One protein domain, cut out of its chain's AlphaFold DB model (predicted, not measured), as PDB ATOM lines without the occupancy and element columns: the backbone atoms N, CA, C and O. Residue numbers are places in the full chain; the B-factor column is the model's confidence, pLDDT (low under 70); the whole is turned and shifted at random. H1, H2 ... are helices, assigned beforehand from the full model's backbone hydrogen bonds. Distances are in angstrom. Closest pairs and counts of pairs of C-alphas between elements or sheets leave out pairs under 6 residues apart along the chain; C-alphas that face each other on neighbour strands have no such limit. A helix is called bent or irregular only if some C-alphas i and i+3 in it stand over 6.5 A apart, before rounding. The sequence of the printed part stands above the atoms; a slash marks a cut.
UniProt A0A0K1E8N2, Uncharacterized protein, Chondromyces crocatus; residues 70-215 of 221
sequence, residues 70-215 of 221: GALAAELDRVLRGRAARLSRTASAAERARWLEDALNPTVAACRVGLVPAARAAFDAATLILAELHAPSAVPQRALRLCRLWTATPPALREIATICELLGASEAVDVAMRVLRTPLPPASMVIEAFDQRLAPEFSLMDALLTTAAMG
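AT A GLANCE: This is residues 70 to 215 of the 221 residues of an uncharacterized protein of Chondromyces crocatus (UniProt A0A0K1E8N2). A row of three helices, H1, H4 and H6, running the same way, makes the middle layer, with H4 at the core; H2, H5 and H7 cover one face of this row, and H8 crosses the other face, where H9 lies more loosely. H3 sits at one edge, by the first part of H4. The printed part has 146 residues, with nine named helices, H1 to H9 in chain order, and no named strand: the class is all helix. H1, H2, H4, H5, H6 and H7 form an up and down bundle, each running against the one before it in the chain. The whole is compact, with a radius of gyration of the C-alphas of 14.5 A and spans of 44 by 30 by 27 A.

IN THESE COORDINATES: Find C-alpha 70 at (134.846, 107.260, 114.434); from there H1, residues 70 to 86, runs 24.1 A to C-alpha 86 at (116.431, 115.559, 127.652). Next come H2, residues 93 to 103, 15.6 A, and H3, residues 106 to 114, 12.3 A. H4, residues 117 to 134, is the longest, at 25.4 A. H5, residues 136 to 149, measures 20.4 A and is irregular: C-alphas 137 and 140 are 7.0 A apart. H6, residues 154 to 166, is 18.4 A long, H7, residues 170 to 180, 14.9 A, and H8, residues 187 to 198, 16.2 A. H9, residues 205 to 214, runs 14.4 A to C-alpha 214 at (136.865, 132.690, 116.034).

HOW THE PARTS SIT: Start at H4, the hub, touching six helices. H1 touches it, the same way at a shallow tilt of 15 degrees; the closest C-alphas, of Ala 73 and Phe 123, are 6.3 A apart. With its residues 117 to 125, H4 touches H6, closest at Ala 121 and Ala 156, C-alphas 6.0 A apart. H4 and H5 form a hairpin, closest at the C-alphas of Ala 131 and Val 139, 5.8 A. H7 touches H5, closest at the C-alphas of Leu 144 and Ala 172, 4.5 A. H2 touches H5 at its residues 136 to 138, closest at the C-alphas of Ala 97 and Ala 138, 5.3 A. H3 and H4 only just touch, with 3 pairs of C-alphas within 8 A; the closest are Arg 112 and Arg 120, 6.0 A. Residues 194 to 198 of H8 touch H4, about perpendicular at 75 degrees; the C-alphas of Ala 122 and Phe 194 are closest, 5.2 A. H9 is close to H8 but not clearly touching: the C-alphas of Asp 195 and Met 205 are closest, 6.4 A. O i to N i+4 pairs are within hydrogen-bond range throughout H1, H2, H3, H4, H6, H8 and H9, and in 8 of 10 in H5 and 6 of 7 in H7.

THE WHOLE: Look for the two C-alphas farthest apart at Arg 86 and Arg 181, 45.0 A. The printed part has no cut and no long link. The mean pLDDT of the printed part is 87.4; residues 87 to 89 and 199 to 215 are under 70.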
ATOM      1  N   GLY A  70     135.925 106.399 114.919       90.00
ATOM      2  CA  GLY A  70     134.846 107.260 114.434       90.00
ATOM      3  C   GLY A  70     133.484 106.826 114.965       90.00
ATOM      4  O   GLY A  70     132.812 107.615 115.624       90.00
ATOM      5  N   ALA A  71     133.111 105.554 114.787       89.31
ATOM      6  CA  ALA A  71     131.830 105.034 115.271       89.31
ATOM      7  C   ALA A  71     131.676 105.191 116.792       89.31
ATOM      8  O   ALA A  71     130.609 105.571 117.279       89.31
ATOM      9  N   LEU A  72     132.748 104.941 117.554       91.44
ATOM     10  CA  LEU A  72     132.725 105.070 119.012       91.44
ATOM     11  C   LEU A  72     132.552 106.531 119.447       91.44
ATOM     12  O   LEU A  72     131.800 106.811 120.381       91.44
ATOM     13  N   ALA A  73     133.222 107.464 118.766       92.50
ATOM     14  CA  ALA A  73     133.088 108.896 119.019       92.50
ATOM     15  C   ALA A  73     131.699 109.426 118.621       92.50
ATOM     16  O   ALA A  73     131.106 110.201 119.372       92.50
ATOM     17  N   ALA A  74     131.149 108.966 117.495       88.81
ATOM     18  CA  ALA A  74     129.816 109.331 117.020       88.81
ATOM     19  C   ALA A  74     128.719 108.884 117.987       88.81
ATOM     20  O   ALA A  74     127.836 109.667 118.344       88.81
ATOM     21  N   GLU A  75     128.805 107.645 118.465       90.94
ATOM     22  CA  GLU A  75     127.856 107.118 119.438       90.94
ATOM     23  C   GLU A  75     127.972 107.849 120.786       90.94
ATOM     24  O   GLU A  75     126.957 108.195 121.396       90.94
ATOM     25  N   LEU A  76     129.194 108.179 121.217       92.12
ATOM     26  CA  LEU A  76     129.420 109.004 122.404       92.12
ATOM     27  C   LEU A  76     128.781 110.395 122.265       92.12
ATOM     28  O   LEU A  76     128.059 110.821 123.168       92.12
ATOM     29  N   ASP A  77     128.981 111.082 121.139       90.31
ATOM     30  CA  ASP A  77     128.345 112.378 120.871       90.31
ATOM     31  C   ASP A  77     126.816 112.270 120.866       90.31
ATOM     32  O   ASP A  77     126.129 113.071 121.502       90.31
ATOM     33  N   ARG A  78     126.261 111.231 120.227       87.88
ATOM     34  CA  ARG A  78     124.815 110.966 120.211       87.88
ATOM     35  C   ARG A  78     124.254 110.821 121.625       87.88
ATOM     36  O   ARG A  78     123.208 111.399 121.935       87.88
ATOM     37  N   VAL A  79     124.945 110.083 122.497       90.06
ATOM     38  CA  VAL A  79     124.559 109.915 123.906       90.06
ATOM     39  C   VAL A  79     124.594 111.250 124.647       90.06
ATOM     40  O   VAL A  79     123.629 111.582 125.341       90.06
ATOM     41  N   LEU A  80     125.663 112.034 124.487       88.94
ATOM     42  CA  LEU A  80     125.825 113.327 125.157       88.94
ATOM     43  C   LEU A  80     124.782 114.349 124.691       88.94
ATOM     44  O   LEU A  80     124.097 114.937 125.530       88.94
ATOM     45  N   ARG A  81     124.553 114.476 123.377       86.38
ATOM     46  CA  ARG A  81     123.472 115.302 122.810       86.38
ATOM     47  C   ARG A  81     122.106 114.867 123.317       86.38
ATOM     48  O   ARG A  81     121.297 115.702 123.714       86.38
ATOM     49  N   GLY A  82     121.848 113.559 123.353       86.00
ATOM     50  CA  GLY A  82     120.596 113.006 123.858       86.00
ATOM     51  C   GLY A  82     120.353 113.307 125.340       86.00
ATOM     52  O   GLY A  82     119.198 113.443 125.745       86.00
ATOM     53  N   ARG A  83     121.414 113.423 126.152       86.38
ATOM     54  CA  ARG A  83     121.330 113.865 127.554       86.38
ATOM     55  C   ARG A  83     121.120 115.372 127.650       86.38
ATOM     56  O   ARG A  83     120.198 115.791 128.340       86.38
ATOM     57  N   ALA A  84     121.877 116.168 126.895       81.50
ATOM     58  CA  ALA A  84     121.719 117.621 126.844       81.50
ATOM     59  C   ALA A  84     120.306 118.047 126.403       81.50
ATOM     60  O   ALA A  84     119.733 118.976 126.970       81.50
ATOM     61  N   ALA A  85     119.709 117.333 125.444       81.31
ATOM     62  CA  ALA A  85     118.354 117.595 124.968       81.31
ATOM     63  C   ALA A  85     117.264 117.205 125.985       81.31
ATOM     64  O   ALA A  85     116.258 117.902 126.097       81.31
ATOM     65  N   ARG A  86     117.447 116.099 126.725       74.19
ATOM     66  CA  ARG A  86     116.431 115.559 127.652       74.19
ATOM     67  C   ARG A  86     116.505 116.130 129.068       74.19
ATOM     68  O   ARG A  86     115.478 116.222 129.727       74.19
ATOM     69  N   LEU A  87     117.698 116.489 129.542       65.69
ATOM     70  CA  LEU A  87     117.967 116.801 130.953       65.69
ATOM     71  C   LEU A  87     118.239 118.294 131.224       65.69
ATOM     72  O   LEU A  87     118.728 118.641 132.294       65.69
ATOM     73  N   SER A  88     117.800 119.173 130.312       63.44
ATOM     74  CA  SER A  88     117.621 120.624 130.512       63.44
ATOM     75  C   SER A  88     118.879 121.515 130.483       63.44
ATOM     76  O   SER A  88     119.975 121.146 130.899       63.44
ATOM     77  N   ARG A  89     118.659 122.781 130.076       61.75
ATOM     78  CA  ARG A  89     119.589 123.931 130.178       61.75
ATOM     79  C   ARG A  89     120.017 124.247 131.621       61.75
ATOM     80  O   ARG A  89     120.893 125.081 131.823       61.75
ATOM     81  N   THR A  90     119.379 123.621 132.609       72.38
ATOM     82  CA  THR A  90     119.602 123.835 134.046       72.38
ATOM     83  C   THR A  90     120.602 122.864 134.665       72.38
ATOM     84  O   THR A  90     120.934 123.033 135.836       72.38
ATOM     85  N   ALA A  91     121.074 121.857 133.922       81.06
ATOM     86  CA  ALA A  91     122.085 120.934 134.424       81.06
ATOM     87  C   ALA A  91     123.352 121.701 134.827       81.06
ATOM     88  O   ALA A  91     123.914 122.475 134.041       81.06
ATOM     89  N   SER A  92     123.798 121.476 136.058       88.69
ATOM     90  CA  SER A  92     125.016 122.067 136.597       88.69
ATOM     91  C   SER A  92     126.251 121.581 135.830       88.69
ATOM     92  O   SER A  92     126.258 120.518 135.205       88.69
ATOM     93  N   ALA A  93     127.343 122.345 135.903       87.38
ATOM     94  CA  ALA A  93     128.609 121.954 135.281       87.38
ATOM     95  C   ALA A  93     129.112 120.585 135.789       87.38
ATOM     96  O   ALA A  93     129.612 119.777 135.007       87.38
ATOM     97  N   ALA A  94     128.913 120.295 137.079       89.44
ATOM     98  CA  ALA A  94     129.282 119.020 137.689       89.44
ATOM     99  C   ALA A  94     128.445 117.845 137.155       89.44
ATOM    100  O   ALA A  94     128.987 116.771 136.895       89.44
ATOM    101  N   GLU A  95     127.143 118.044 136.940       89.62
ATOM    102  CA  GLU A  95     126.280 117.022 136.339       89.62
ATOM    103  C   GLU A  95     126.678 116.735 134.892       89.62
ATOM    104  O   GLU A  95     126.797 115.571 134.519       89.62
ATOM    105  N   ARG A  96     126.970 117.773 134.098       88.25
ATOM    106  CA  ARG A  96     127.440 117.595 132.715       88.25
ATOM    107  C   ARG A  96     128.781 116.862 132.650       88.25
ATOM    108  O   ARG A  96     128.939 115.951 131.840       88.25
ATOM    109  N   ALA A  97     129.720 117.194 133.538       89.94
ATOM    110  CA  ALA A  97     130.987 116.470 133.657       89.94
ATOM    111  C   ALA A  97     130.766 114.989 134.003       89.94
ATOM    112  O   ALA A  97     131.387 114.107 133.412       89.94
ATOM    113  N   ARG A  98     129.826 114.702 134.908       90.12
ATOM    114  CA  ARG A  98     129.457 113.329 135.256       90.12
ATOM    115  C   ARG A  98     128.787 112.593 134.100       90.12
ATOM    116  O   ARG A  98     129.065 111.417 133.913       90.12
ATOM    117  N   TRP A  99     127.993 113.271 133.267       89.94
ATOM    118  CA  TRP A  99     127.424 112.635 132.080       89.94
ATOM    119  C   TRP A  99     128.487 112.110 131.122       89.94
ATOM    120  O   TRP A  99     128.299 111.039 130.548       89.94
ATOM    121  N   LEU A 100     129.578 112.856 130.958       90.88
ATOM    122  CA  LEU A 100     130.707 112.443 130.137       90.88
ATOM    123  C   LEU A 100     131.403 111.203 130.707       90.88
ATOM    124  O   LEU A 100     131.654 110.259 129.962       90.88
ATOM    125  N   GLU A 101     131.672 111.175 132.012       91.00
ATOM    126  CA  GLU A 101     132.264 109.994 132.658       91.00
ATOM    127  C   GLU A 101     131.342 108.772 132.576       91.00
ATOM    128  O   GLU A 101     131.789 107.690 132.208       91.00
ATOM    129  N   ASP A 102     130.044 108.949 132.829       90.62
ATOM    130  CA  ASP A 102     129.050 107.876 132.739       90.62
ATOM    131  C   ASP A 102     128.917 107.326 131.308       90.62
ATOM    132  O   ASP A 102     128.610 106.150 131.112       90.62
ATOM    133  N   ALA A 103     129.096 108.177 130.291       91.00
ATOM    134  CA  ALA A 103     129.070 107.756 128.894       91.00
ATOM    135  C   ALA A 103     130.343 106.984 128.505       91.00
ATOM    136  O   ALA A 103     130.284 106.088 127.666       91.00
ATOM    137  N   LEU A 104     131.471 107.256 129.164       91.38
ATOM    138  CA  LEU A 104     132.732 106.518 129.032       91.38
ATOM    139  C   LEU A 104     132.757 105.279 129.938       91.38
ATOM    140  O   LEU A 104     133.698 105.031 130.694       91.38
ATOM    141  N   ASN A 105     131.690 104.493 129.834       88.50
ATOM    142  CA  ASN A 105     131.462 103.281 130.604       88.50
ATOM    143  C   ASN A 105     132.492 102.165 130.273       88.50
ATOM    144  O   ASN A 105     133.295 102.295 129.339       88.50
ATOM    145  N   PRO A 106     132.477 101.031 131.002       90.62
ATOM    146  CA  PRO A 106     133.419  99.935 130.772       90.62
ATOM    147  C   PRO A 106     133.425  99.371 129.342       90.62
ATOM    148  O   PRO A 106     134.491  98.998 128.853       90.62
ATOM    149  N   THR A 107     132.285  99.349 128.645       89.25
ATOM    150  CA  THR A 107     132.200  98.905 127.243       89.25
ATOM    151  C   THR A 107     132.999  99.828 126.331       89.25
ATOM    152  O   THR A 107     133.809  99.365 125.526       89.25
ATOM    153  N   VAL A 108     132.844 101.144 126.500       93.00
ATOM    154  CA  VAL A 108     133.608 102.147 125.748       93.00
ATOM    155  C   VAL A 108     135.095 102.056 126.078       93.00
ATOM    156  O   VAL A 108     135.930 102.091 125.175       93.00
ATOM    157  N   ALA A 109     135.443 101.865 127.354       92.81
ATOM    158  CA  ALA A 109     136.828 101.676 127.775       92.81
ATOM    159  C   ALA A 109     137.466 100.430 127.130       92.81
ATOM    160  O   ALA A 109     138.596 100.507 126.641       92.81
ATOM    161  N   ALA A 110     136.742  99.309 127.067       93.12
ATOM    162  CA  ALA A 110     137.201  98.091 126.404       93.12
ATOM    163  C   ALA A 110     137.372  98.293 124.890       93.12
ATOM    164  O   ALA A 110     138.405  97.920 124.332       93.12
ATOM    165  N   CYS A 111     136.415  98.953 124.231       94.06
ATOM    166  CA  CYS A 111     136.503  99.269 122.804       94.06
ATOM    167  C   CYS A 111     137.693 100.179 122.498       94.06
ATOM    168  O   CYS A 111     138.486  99.877 121.611       94.06
ATOM    169  N   ARG A 112     137.888 101.228 123.302       94.94
ATOM    170  CA  ARG A 112     139.048 102.120 123.229       94.94
ATOM    171  C   ARG A 112     140.372 101.357 123.347       94.94
ATOM    172  O   ARG A 112     141.318 101.646 122.614       94.94
ATOM    173  N   VAL A 113     140.477 100.404 124.274       95.06
ATOM    174  CA  VAL A 113     141.682  99.566 124.417       95.06
ATOM    175  C   VAL A 113     141.880  98.668 123.191       95.06
ATOM    176  O   VAL A 113     143.019  98.472 122.775       95.06
ATOM    177  N   GLY A 114     140.802  98.193 122.570       92.06
ATOM    178  CA  GLY A 114     140.850  97.416 121.328       92.06
ATOM    179  C   GLY A 114     141.306  98.200 120.089       92.06
ATOM    180  O   GLY A 114     141.725  97.585 119.114       92.06
ATOM    181  N   LEU A 115     141.270  99.539 120.115       93.62
ATOM    182  CA  LEU A 115     141.766 100.370 119.014       93.62
ATOM    183  C   LEU A 115     143.293 100.292 118.893       93.62
ATOM    184  O   LEU A 115     144.022 100.309 119.895       93.62
ATOM    185  N   VAL A 116     143.780 100.318 117.649       93.00
ATOM    186  CA  VAL A 116     145.205 100.523 117.349       93.00
ATOM    187  C   VAL A 116     145.686 101.876 117.903       93.00
ATOM    188  O   VAL A 116     144.880 102.805 117.999       93.00
ATOM    189  N   PRO A 117     146.980 102.046 118.247       92.38
ATOM    190  CA  PRO A 117     147.450 103.226 118.980       92.38
ATOM    191  C   PRO A 117     147.057 104.578 118.364       92.38
ATOM    192  O   PRO A 117     146.568 105.446 119.081       92.38
ATOM    193  N   ALA A 118     147.199 104.744 117.045       91.94
ATOM    194  CA  ALA A 118     146.849 105.992 116.358       91.94
ATOM    195  C   ALA A 118     145.339 106.297 116.399       91.94
ATOM    196  O   ALA A 118     144.941 107.439 116.623       91.94
ATOM    197  N   ALA A 119     144.497 105.274 116.228       92.81
ATOM    198  CA  ALA A 119     143.041 105.399 116.315       92.81
ATOM    199  C   ALA A 119     142.583 105.646 117.761       92.81
ATOM    200  O   ALA A 119     141.653 106.409 118.002       92.81
ATOM    201  N   ARG A 120     143.274 105.056 118.741       95.69
ATOM    202  CA  ARG A 120     143.031 105.309 120.162       95.69
ATOM    203  C   ARG A 120     143.336 106.758 120.541       95.69
ATOM    204  O   ARG A 120     142.541 107.360 121.252       95.69
ATOM    205  N   ALA A 121     144.450 107.312 120.058       95.31
ATOM    206  CA  ALA A 121     144.785 108.722 120.263       95.31
ATOM    207  C   ALA A 121     143.750 109.650 119.600       95.31
ATOM    208  O   ALA A 121     143.325 110.622 120.215       95.31
ATOM    209  N   ALA A 122     143.278 109.307 118.396       93.81
ATOM    210  CA  ALA A 122     142.210 110.053 117.726       93.81
ATOM    211  C   ALA A 122     140.890 110.019 118.513       93.81
ATOM    212  O   ALA A 122     140.252 111.054 118.693       93.81
ATOM    213  N   PHE A 123     140.507 108.851 119.039       95.38
ATOM    214  CA  PHE A 123     139.344 108.732 119.914       95.38
ATOM    215  C   PHE A 123     139.515 109.560 121.195       95.38
ATOM    216  O   PHE A 123     138.610 110.298 121.565       95.38
ATOM    217  N   ASP A 124     140.675 109.500 121.851       96.44
ATOM    218  CA  ASP A 124     140.957 110.308 123.044       96.44
ATOM    219  C   ASP A 124     140.850 111.807 122.780       96.44
ATOM    220  O   ASP A 124     140.218 112.519 123.563       96.44
ATOM    221  N   ALA A 125     141.421 112.274 121.670       94.69
ATOM    222  CA  ALA A 125     141.260 113.646 121.218       94.69
ATOM    223  C   ALA A 125     139.776 113.973 121.025       94.69
ATOM    224  O   ALA A 125     139.290 114.932 121.617       94.69
ATOM    225  N   ALA A 126     139.019 113.134 120.309       93.50
ATOM    226  CA  ALA A 126     137.576 113.305 120.152       93.50
ATOM    227  C   ALA A 126     136.841 113.379 121.505       93.50
ATOM    228  O   ALA A 126     135.941 114.200 121.665       93.50
ATOM    229  N   THR A 127     137.247 112.605 122.520       94.94
ATOM    230  CA  THR A 127     136.639 112.709 123.858       94.94
ATOM    231  C   THR A 127     136.915 114.045 124.548       94.94
ATOM    232  O   THR A 127     136.039 114.531 125.258       94.94
ATOM    233  N   LEU A 128     138.089 114.659 124.352       94.44
ATOM    234  CA  LEU A 128     138.387 116.004 124.872       94.44
ATOM    235  C   LEU A 128     137.530 117.070 124.198       94.44
ATOM    236  O   LEU A 128     137.074 118.008 124.837       94.44
ATOM    237  N   ILE A 129     137.277 116.888 122.914       91.75
ATOM    238  CA  ILE A 129     136.496 117.806 122.090       91.75
ATOM    239  C   ILE A 129     135.027 117.744 122.481       91.75
ATOM    240  O   ILE A 129     134.383 118.761 122.713       91.75
ATOM    241  N   LEU A 130     134.505 116.529 122.628       91.44
ATOM    242  CA  LEU A 130     133.167 116.307 123.159       91.44
ATOM    243  C   LEU A 130     133.039 116.816 124.597       91.44
ATOM    244  O   LEU A 130     131.979 117.319 124.968       91.44
ATOM    245  N   ALA A 131     134.108 116.726 125.392       92.50
ATOM    246  CA  ALA A 131     134.145 117.346 126.708       92.50
ATOM    247  C   ALA A 131     134.025 118.867 126.607       92.50
ATOM    248  O   ALA A 131     133.198 119.426 127.312       92.50
ATOM    249  N   GLU A 132     134.760 119.529 125.717       92.19
ATOM    250  CA  GLU A 132     134.646 120.980 125.529       92.19
ATOM    251  C   GLU A 132     133.224 121.395 125.133       92.19
ATOM    252  O   GLU A 132     132.669 122.342 125.680       92.19
ATOM    253  N   LEU A 133     132.577 120.639 124.247       88.56
ATOM    254  CA  LEU A 133     131.239 120.981 123.760       88.56
ATOM    255  C   LEU A 133     130.132 120.745 124.789       88.56
ATOM    256  O   LEU A 133     129.195 121.537 124.889       88.56
ATOM    257  N   HIS A 134     130.211 119.646 125.540       87.75
ATOM    258  CA  HIS A 134     129.117 119.210 126.414       87.75
ATOM    259  C   HIS A 134     129.388 119.469 127.899       87.75
ATOM    260  O   HIS A 134     128.450 119.620 128.681       87.75
ATOM    261  N   ALA A 135     130.653 119.528 128.314       89.88
ATOM    262  CA  ALA A 135     131.079 119.657 129.706       89.88
ATOM    263  C   ALA A 135     132.469 120.330 129.860       89.88
ATOM    264  O   ALA A 135     133.389 119.682 130.372       89.88
ATOM    265  N   PRO A 136     132.636 121.622 129.491       90.56
ATOM    266  CA  PRO A 136     133.949 122.287 129.465       90.56
ATOM    267  C   PRO A 136     134.745 122.168 130.775       90.56
ATOM    268  O   PRO A 136     135.960 121.992 130.783       90.56
ATOM    269  N   SER A 137     134.057 122.162 131.923       91.12
ATOM    270  CA  SER A 137     134.685 122.004 133.243       91.12
ATOM    271  C   SER A 137     135.421 120.669 133.443       91.12
ATOM    272  O   SER A 137     136.225 120.557 134.364       91.12
ATOM    273  N   ALA A 138     135.153 119.650 132.621       91.75
ATOM    274  CA  ALA A 138     135.835 118.357 132.669       91.75
ATOM    275  C   ALA A 138     137.144 118.328 131.855       91.75
ATOM    276  O   ALA A 138     137.964 117.424 132.052       91.75
ATOM    277  N   VAL A 139     137.359 119.299 130.956       94.12
ATOM    278  CA  VAL A 139     138.500 119.321 130.029       94.12
ATOM    279  C   VAL A 139     139.846 119.322 130.756       94.12
ATOM    280  O   VAL A 139     140.649 118.440 130.446       94.12
ATOM    281  N   PRO A 140     140.116 120.182 131.765       94.75
ATOM    282  CA  PRO A 140     141.444 120.241 132.386       94.75
ATOM    283  C   PRO A 140     141.872 118.909 133.017       94.75
ATOM    284  O   PRO A 140     142.983 118.420 132.794       94.75
ATOM    285  N   GLN A 141     140.965 118.269 133.762       94.19
ATOM    286  CA  GLN A 141     141.244 116.994 134.425       94.19
ATOM    287  C   GLN A 141     141.413 115.851 133.418       94.19
ATOM    288  O   GLN A 141     142.323 115.025 133.567       94.19
ATOM    289  N   ARG A 142     140.575 115.804 132.372       95.25
ATOM    290  CA  ARG A 142     140.684 114.785 131.319       95.25
ATOM    291  C   ARG A 142     141.971 114.957 130.512       95.25
ATOM    292  O   ARG A 142     142.672 113.970 130.294       95.25
ATOM    293  N   ALA A 143     142.315 116.187 130.140       96.88
ATOM    294  CA  ALA A 143     143.538 116.521 129.415       96.88
ATOM    295  C   ALA A 143     144.783 116.062 130.185       96.88
ATOM    296  O   ALA A 143     145.614 115.330 129.646       96.88
ATOM    297  N   LEU A 144     144.870 116.382 131.482       97.19
ATOM    298  CA  LEU A 144     145.962 115.925 132.349       97.19
ATOM    299  C   LEU A 144     146.073 114.397 132.392       97.19
ATOM    300  O   LEU A 144     147.174 113.845 132.303       97.19
ATOM    301  N   ARG A 145     144.940 113.699 132.527       96.19
ATOM    302  CA  ARG A 145     144.904 112.230 132.551       96.19
ATOM    303  C   ARG A 145     145.399 111.634 131.233       96.19
ATOM    304  O   ARG A 145     146.188 110.692 131.267       96.19
ATOM    305  N   LEU A 146     144.971 112.179 130.097       96.44
ATOM    306  CA  LEU A 146     145.372 111.701 128.774       96.44
ATOM    307  C   LEU A 146     146.848 111.984 128.483       96.44
ATOM    308  O   LEU A 146     147.556 111.074 128.055       96.44
ATOM    309  N   CYS A 147     147.355 113.177 128.806       96.62
ATOM    310  CA  CYS A 147     148.785 113.470 128.680       96.62
ATOM    311  C   CYS A 147     149.636 112.499 129.512       96.62
ATOM    312  O   CYS A 147     150.641 111.990 129.025       96.62
ATOM    313  N   ARG A 148     149.219 112.170 130.744       96.44
ATOM    314  CA  ARG A 148     149.911 111.173 131.583       96.44
ATOM    315  C   ARG A 148     149.868 109.769 130.978       96.44
ATOM    316  O   ARG A 148     150.870 109.055 131.013       96.44
ATOM    317  N   LEU A 149     148.729 109.387 130.406       95.50
ATOM    318  CA  LEU A 149     148.529 108.075 129.796       95.50
ATOM    319  C   LEU A 149     149.439 107.849 128.583       95.50
ATOM    320  O   LEU A 149     149.952 106.749 128.400       95.50
ATOM    321  N   TRP A 150     149.663 108.888 127.781       96.62
ATOM    322  CA  TRP A 150     150.449 108.796 126.550       96.62
ATOM    323  C   TRP A 150     151.946 109.075 126.732       96.62
ATOM    324  O   TRP A 150     152.687 109.067 125.755       96.62
ATOM    325  N   THR A 151     152.433 109.250 127.966       94.31
ATOM    326  CA  THR A 151     153.855 109.557 128.247       94.31
ATOM    327  C   THR A 151     154.844 108.555 127.657       94.31
ATOM    328  O   THR A 151     155.913 108.951 127.199       94.31
ATOM    329  N   ALA A 152     154.480 107.273 127.600       93.12
ATOM    330  CA  ALA A 152     155.297 106.216 127.005       93.12
ATOM    331  C   ALA A 152     155.245 106.177 125.462       93.12
ATOM    332  O   ALA A 152     155.904 105.348 124.838       93.12
ATOM    333  N   THR A 153     154.456 107.039 124.820       94.75
ATOM    334  CA  THR A 153     154.286 107.083 123.361       94.75
ATOM    335  C   THR A 153     154.401 108.528 122.872       94.75
ATOM    336  O   THR A 153     153.386 109.183 122.623       94.75
ATOM    337  N   PRO A 154     155.635 109.044 122.692       93.81
ATOM    338  CA  PRO A 154     155.872 110.440 122.323       93.81
ATOM    339  C   PRO A 154     155.097 110.943 121.091       93.81
ATOM    340  O   PRO A 154     154.653 112.089 121.123       93.81
ATOM    341  N   PRO A 155     154.875 110.146 120.022       93.44
ATOM    342  CA  PRO A 155     154.042 110.582 118.900       93.44
ATOM    343  C   PRO A 155     152.595 110.896 119.309       93.44
ATOM    344  O   PRO A 155     152.115 111.988 119.032       93.44
ATOM    345  N   ALA A 156     151.936 109.988 120.034       94.62
ATOM    346  CA  ALA A 156     150.560 110.180 120.492       94.62
ATOM    347  C   ALA A 156     150.459 111.298 121.537       94.62
ATOM    348  O   ALA A 156     149.545 112.114 121.482       94.62
ATOM    349  N   LEU A 157     151.429 111.386 122.456       96.75
ATOM    350  CA  LEU A 157     151.489 112.483 123.422       96.75
ATOM    351  C   LEU A 157     151.574 113.841 122.725       96.75
ATOM    352  O   LEU A 157     150.920 114.778 123.165       96.75
ATOM    353  N   ARG A 158     152.361 113.948 121.651       96.19
ATOM    354  CA  ARG A 158     152.494 115.183 120.874       96.19
ATOM    355  C   ARG A 158     151.168 115.581 120.229       96.19
ATOM    356  O   ARG A 158     150.769 116.727 120.376       96.19
ATOM    357  N   GLU A 159     150.469 114.643 119.595       94.81
ATOM    358  CA  GLU A 159     149.150 114.902 119.001       94.81
ATOM    359  C   GLU A 159     148.112 115.315 120.066       94.81
ATOM    360  O   GLU A 159     147.410 116.309 119.894       94.81
ATOM    361  N   ILE A 160     148.053 114.614 121.206       96.50
ATOM    362  CA  ILE A 160     147.143 114.953 122.314       96.50
ATOM    363  C   ILE A 160     147.486 116.314 122.925       96.50
ATOM    364  O   ILE A 160     146.586 117.110 123.175       96.50
ATOM    365  N   ALA A 161     148.769 116.606 123.146       96.56
ATOM    366  CA  ALA A 161     149.211 117.879 123.707       96.56
ATOM    367  C   ALA A 161     148.850 119.064 122.803       96.56
ATOM    368  O   ALA A 161     148.437 120.096 123.321       96.56
ATOM    369  N   THR A 162     148.924 118.904 121.479       95.31
ATOM    370  CA  THR A 162     148.455 119.920 120.523       95.31
ATOM    371  C   THR A 162     146.958 120.192 120.662       95.31
ATOM    372  O   THR A 162     146.539 121.346 120.632       95.31
ATOM    373  N   ILE A 163     146.131 119.165 120.877       94.62
ATOM    374  CA  ILE A 163     144.700 119.376 121.149       94.62
ATOM    375  C   ILE A 163     144.490 120.044 122.510       94.62
ATOM    376  O   ILE A 163     143.687 120.964 122.622       94.62
ATOM    377  N   CYS A 164     145.232 119.638 123.542       95.06
ATOM    378  CA  CYS A 164     145.181 120.292 124.850       95.06
ATOM    379  C   CYS A 164     145.548 121.784 124.765       95.06
ATOM    380  O   CYS A 164     144.933 122.591 125.457       95.06
ATOM    381  N   GLU A 165     146.515 122.150 123.921       94.69
ATOM    382  CA  GLU A 165     146.901 123.542 123.666       94.69
ATOM    383  C   GLU A 165     145.753 124.333 123.029       94.69
ATOM    384  O   GLU A 165     145.406 125.402 123.529       94.69
ATOM    385  N   LEU A 166     145.097 123.776 122.006       92.44
ATOM    386  CA  LEU A 166     143.919 124.394 121.386       92.44
ATOM    387  C   LEU A 166     142.757 124.600 122.361       92.44
ATOM    388  O   LEU A 166     142.046 125.596 122.270       92.44
ATOM    389  N   LEU A 167     142.565 123.660 123.286       91.25
ATOM    390  CA  LEU A 167     141.505 123.713 124.293       91.25
ATOM    391  C   LEU A 167     141.889 124.544 125.532       91.25
ATOM    392  O   LEU A 167     141.149 124.564 126.511       91.25
ATOM    393  N   GLY A 168     143.058 125.197 125.542       91.75
ATOM    394  CA  GLY A 168     143.506 126.019 126.671       91.75
ATOM    395  C   GLY A 168     143.847 125.232 127.945       91.75
ATOM    396  O   GLY A 168     143.899 125.803 129.033       91.75
ATOM    397  N   ALA A 169     144.103 123.924 127.848       93.00
ATOM    398  CA  ALA A 169     144.456 123.069 128.982       93.00
ATOM    399  C   ALA A 169     145.958 123.165 129.326       93.00
ATOM    400  O   ALA A 169     146.694 122.175 129.253       93.00
ATOM    401  N   SER A 170     146.422 124.360 129.709       93.75
ATOM    402  CA  SER A 170     147.849 124.698 129.866       93.75
ATOM    403  C   SER A 170     148.619 123.752 130.794       93.75
ATOM    404  O   SER A 170     149.708 123.308 130.442       93.75
ATOM    405  N   GLU A 171     148.043 123.347 131.931       94.94
ATOM    406  CA  GLU A 171     148.714 122.412 132.851       94.94
ATOM    407  C   GLU A 171     149.008 121.049 132.199       94.94
ATOM    408  O   GLU A 171     150.039 120.425 132.460       94.94
ATOM    409  N   ALA A 172     148.106 120.569 131.337       95.81
ATOM    410  CA  ALA A 172     148.294 119.315 130.616       95.81
ATOM    411  C   ALA A 172     149.378 119.439 129.540       95.81
ATOM    412  O   ALA A 172     150.159 118.501 129.349       95.81
ATOM    413  N   VAL A 173     149.448 120.598 128.878       95.81
ATOM    414  CA  VAL A 173     150.502 120.928 127.912       95.81
ATOM    415  C   VAL A 173     151.860 120.983 128.606       95.81
ATOM    416  O   VAL A 173     152.791 120.328 128.149       95.81
ATOM    417  N   ASP A 174     151.969 121.647 129.757       95.38
ATOM    418  CA  ASP A 174     153.214 121.716 130.532       95.38
ATOM    419  C   ASP A 174     153.734 120.324 130.911       95.38
ATOM    420  O   ASP A 174     154.926 120.028 130.779       95.38
ATOM    421  N   VAL A 175     152.839 119.439 131.361       94.69
ATOM    422  CA  VAL A 175     153.184 118.045 131.670       94.69
ATOM    423  C   VAL A 175     153.698 117.321 130.428       94.69
ATOM    424  O   VAL A 175     154.722 116.640 130.507       94.69
ATOM    425  N   ALA A 176     153.029 117.476 129.284       95.69
ATOM    426  CA  ALA A 176     153.456 116.852 128.038       95.69
ATOM    427  C   ALA A 176     154.812 117.392 127.557       95.69
ATOM    428  O   ALA A 176     155.698 116.619 127.191       95.69
ATOM    429  N   MET A 177     155.021 118.706 127.626       96.31
ATOM    430  CA  MET A 177     156.236 119.369 127.155       96.31
ATOM    431  C   MET A 177     157.471 119.014 127.989       96.31
ATOM    432  O   MET A 177     158.560 118.871 127.428       96.31
ATOM    433  N   ARG A 178     157.314 118.758 129.297       94.81
ATOM    434  CA  ARG A 178     158.399 118.216 130.143       94.81
ATOM    435  C   ARG A 178     158.911 116.859 129.650       94.81
ATOM    436  O   ARG A 178     160.097 116.560 129.814       94.81
ATOM    437  N   VAL A 179     158.030 116.052 129.058       94.69
ATOM    438  CA  VAL A 179     158.361 114.733 128.501       94.69
ATOM    439  C   VAL A 179     158.898 114.860 127.075       94.69
ATOM    440  O   VAL A 179     159.943 114.294 126.771       94.69
ATOM    441  N   LEU A 180     158.213 115.615 126.210       94.56
ATOM    442  CA  LEU A 180     158.535 115.706 124.782       94.56
ATOM    443  C   LEU A 180     159.823 116.483 124.501       94.56
ATOM    444  O   LEU A 180     160.549 116.114 123.582       94.56
ATOM    445  N   ARG A 181     160.102 117.553 125.263       91.81
ATOM    446  CA  ARG A 181     161.270 118.446 125.089       91.81
ATOM    447  C   ARG A 181     161.467 118.980 123.659       91.81
ATOM    448  O   ARG A 181     162.563 119.386 123.289       91.81
ATOM    449  N   THR A 182     160.408 118.986 122.857       88.31
ATOM    450  CA  THR A 182     160.377 119.454 121.465       88.31
ATOM    451  C   THR A 182     159.105 120.259 121.251       88.31
ATOM    452  O   THR A 182     158.109 119.922 121.894       88.31
ATOM    453  N   PRO A 183     159.092 121.241 120.334       89.62
ATOM    454  CA  PRO A 183     157.882 121.995 120.024       89.62
ATOM    455  C   PRO A 183     156.736 121.087 119.558       89.62
ATOM    456  O   PRO A 183     156.961 120.002 119.001       89.62
ATOM    457  N   LEU A 184     155.509 121.549 119.799       92.94
ATOM    458  CA  LEU A 184     154.303 120.922 119.279       92.94
ATOM    459  C   LEU A 184     154.167 121.206 117.772       92.94
ATOM    460  O   LEU A 184     154.627 122.242 117.289       92.94
ATOM    461  N   PRO A 185     153.591 120.270 117.003       91.25
ATOM    462  CA  PRO A 185     153.335 120.446 115.585       91.25
ATOM    463  C   PRO A 185     152.221 121.477 115.370       91.25
ATOM    464  O   PRO A 185     151.425 121.725 116.280       91.25
ATOM    465  N   PRO A 186     152.106 122.032 114.152       89.62
ATOM    466  CA  PRO A 186     150.971 122.864 113.785       89.62
ATOM    467  C   PRO A 186     149.654 122.121 114.010       89.62
ATOM    468  O   PRO A 186     149.499 120.968 113.598       89.62
ATOM    469  N   ALA A 187     148.689 122.797 114.624       88.56
ATOM    470  CA  ALA A 187     147.429 122.168 114.986       88.56
ATOM    471  C   ALA A 187     146.617 121.687 113.773       88.56
ATOM    472  O   ALA A 187     145.991 120.635 113.844       88.56
ATOM    473  N   SER A 188     146.707 122.388 112.637       86.69
ATOM    474  CA  SER A 188     146.072 121.982 111.376       86.69
ATOM    475  C   SER A 188     146.488 120.578 110.928       86.69
ATOM    476  O   SER A 188     145.637 119.785 110.542       86.69
ATOM    477  N   MET A 189     147.775 120.241 111.054       90.38
ATOM    478  CA  MET A 189     148.306 118.924 110.691       90.38
ATOM    479  C   MET A 189     147.751 117.818 111.595       90.38
ATOM    480  O   MET A 189     147.412 116.736 111.122       90.38
ATOM    481  N   VAL A 190     147.662 118.079 112.902       90.56
ATOM    482  CA  VAL A 190     147.123 117.111 113.872       90.56
ATOM    483  C   VAL A 190     145.630 116.905 113.652       90.56
ATOM    484  O   VAL A 190     145.151 115.773 113.696       90.56
ATOM    485  N   ILE A 191     144.906 117.988 113.381       88.88
ATOM    486  CA  ILE A 191     143.473 117.942 113.113       88.88
ATOM    487  C   ILE A 191     143.186 117.140 111.847       88.88
ATOM    488  O   ILE A 191     142.375 116.225 111.909       88.88
ATOM    489  N   GLU A 192     143.884 117.407 110.743       87.69
ATOM    490  CA  GLU A 192     143.722 116.648 109.498       87.69
ATOM    491  C   GLU A 192     144.019 115.154 109.705       87.69
ATOM    492  O   GLU A 192     143.265 114.288 109.261       87.69
ATOM    493  N   ALA A 193     145.081 114.835 110.451       90.12
ATOM    494  CA  ALA A 193     145.437 113.454 110.755       90.12
ATOM    495  C   ALA A 193     144.383 112.744 111.618       90.12
ATOM    496  O   ALA A 193     144.140 111.551 111.428       90.12
ATOM    497  N   PHE A 194     143.769 113.436 112.581       90.94
ATOM    498  CA  PHE A 194     142.675 112.862 113.359       90.94
ATOM    499  C   PHE A 194     141.384 112.767 112.567       90.94
ATOM    500  O   PHE A 194     140.708 111.750 112.690       90.94
ATOM    501  N   ASP A 195     141.074 113.759 111.739       85.94
ATOM    502  CA  ASP A 195     139.903 113.725 110.877       85.94
ATOM    503  C   ASP A 195     139.973 112.506 109.963       85.94
ATOM    504  O   ASP A 195     139.096 111.666 110.031       85.94
ATOM    505  N   GLN A 196     141.092 112.241 109.285       87.31
ATOM    506  CA  GLN A 196     141.258 111.014 108.487       87.31
ATOM    507  C   GLN A 196     141.039 109.707 109.279       87.31
ATOM    508  O   GLN A 196     140.599 108.704 108.718       87.31
ATOM    509  N   ARG A 197     141.338 109.693 110.587       89.69
ATOM    510  CA  ARG A 197     141.149 108.522 111.469       89.69
ATOM    511  C   ARG A 197     139.719 108.402 112.018       89.69
ATOM    512  O   ARG A 197     139.364 107.332 112.513       89.69
ATOM    513  N   LEU A 198     138.933 109.478 111.968       85.00
ATOM    514  CA  LEU A 198     137.563 109.584 112.492       85.00
ATOM    515  C   LEU A 198     136.501 109.694 111.378       85.00
ATOM    516  O   LEU A 198     135.348 109.314 111.586       85.00
ATOM    517  N   ALA A 199     136.900 110.155 110.194       68.00
ATOM    518  CA  ALA A 199     136.065 110.578 109.078       68.00
ATOM    519  C   ALA A 199     135.175 109.511 108.434       68.00
ATOM    520  O   ALA A 199     134.185 109.929 107.834       68.00
ATOM    521  N   PRO A 200     135.400 108.180 108.528       63.28
ATOM    522  CA  PRO A 200     134.394 107.286 107.974       63.28
ATOM    523  C   PRO A 200     133.059 107.354 108.746       63.28
ATOM    524  O   PRO A 200     132.034 106.977 108.186       63.28
ATOM    525  N   GLU A 201     133.017 107.915 109.970       64.62
ATOM    526  CA  GLU A 201     131.780 108.001 110.764       64.62
ATOM    527  C   GLU A 201     131.593 109.282 111.616       64.62
ATOM    528  O   GLU A 201     130.542 109.433 112.243       64.62
ATOM    529  N   PHE A 202     132.565 110.206 111.689       66.06
ATOM    530  CA  PHE A 202     132.531 111.318 112.654       66.06
ATOM    531  C   PHE A 202     133.260 112.592 112.181       66.06
ATOM    532  O   PHE A 202     134.484 112.667 112.240       66.06
ATOM    533  N   SER A 203     132.508 113.627 111.782       65.06
ATOM    534  CA  SER A 203     133.034 114.927 111.312       65.06
ATOM    535  C   SER A 203     132.795 116.035 112.350       65.06
ATOM    536  O   SER A 203     131.888 116.857 112.231       65.06
ATOM    537  N   LEU A 204     133.559 116.011 113.447       62.94
ATOM    538  CA  LEU A 204     133.420 116.969 114.562       62.94
ATOM    539  C   LEU A 204     134.603 117.946 114.671       62.94
ATOM    540  O   LEU A 204     134.509 118.980 115.331       62.94
ATOM    541  N   MET A 205     135.703 117.662 113.978       64.44
ATOM    542  CA  MET A 205     136.926 118.463 114.026       64.44
ATOM    543  C   MET A 205     136.784 119.834 113.350       64.44
ATOM    544  O   MET A 205     137.358 120.817 113.823       64.44
ATOM    545  N   ASP A 206     135.933 119.943 112.330       62.03
ATOM    546  CA  ASP A 206     135.615 121.219 111.678       62.03
ATOM    547  C   ASP A 206     134.954 122.225 112.632       62.03
ATOM    548  O   ASP A 206     135.192 123.433 112.541       62.03
ATOM    549  N   ALA A 207     134.177 121.745 113.610       61.50
ATOM    550  CA  ALA A 207     133.553 122.607 114.612       61.50
ATOM    551  C   ALA A 207     134.604 123.268 115.522       61.50
ATOM    552  O   ALA A 207     134.467 124.440 115.882       61.50
ATOM    553  N   LEU A 208     135.689 122.561 115.851       60.72
ATOM    554  CA  LEU A 208     136.801 123.136 116.608       60.72
ATOM    555  C   LEU A 208     137.659 124.068 115.781       60.72
ATOM    556  O   LEU A 208     138.066 125.092 116.309       60.72
ATOM    557  N   LEU A 209     137.939 123.738 114.518       61.47
ATOM    558  CA  LEU A 209     138.651 124.652 113.621       61.47
ATOM    559  C   LEU A 209     137.893 125.972 113.506       61.47
ATOM    560  O   LEU A 209     138.489 127.038 113.621       61.47
ATOM    561  N   THR A 210     136.568 125.896 113.379       62.00
ATOM    562  CA  THR A 210     135.694 127.071 113.368       62.00
ATOM    563  C   THR A 210     135.759 127.826 114.700       62.00
ATOM    564  O   THR A 210     135.908 129.044 114.709       62.00
ATOM    565  N   THR A 211     135.717 127.125 115.835       56.41
ATOM    566  CA  THR A 211     135.766 127.741 117.176       56.41
ATOM    567  C   THR A 211     137.132 128.373 117.481       56.41
ATOM    568  O   THR A 211     137.200 129.487 117.991       56.41
ATOM    569  N   ALA A 212     138.227 127.710 117.106       54.41
ATOM    570  CA  ALA A 212     139.591 128.203 117.257       54.41
ATOM    571  C   ALA A 212     139.879 129.386 116.318       54.41
ATOM    572  O   ALA A 212     140.545 130.336 116.724       54.41
ATOM    573  N   ALA A 213     139.335 129.375 115.094       55.66
ATOM    574  CA  ALA A 213     139.433 130.495 114.157       55.66
ATOM    575  C   ALA A 213     138.660 131.740 114.627       55.66
ATOM    576  O   ALA A 213     139.041 132.856 114.278       55.66
ATOM    577  N   MET A 214     137.605 131.572 115.434       51.66
ATOM    578  CA  MET A 214     136.865 132.690 116.034       51.66
ATOM    579  C   MET A 214     137.566 133.311 117.256       51.66
ATOM    580  O   MET A 214     137.222 134.430 117.632       51.66
ATOM    581  N   GLY A 215     138.566 132.633 117.834       39.94
ATOM    582  CA  GLY A 215     139.335 133.091 118.994       39.94
ATOM    583  C   GLY A 215     138.505 133.248 120.288       39.94
ATOM    584  O   GLY A 215     137.281 133.380 120.254       39.94
TER     585      GLY A 215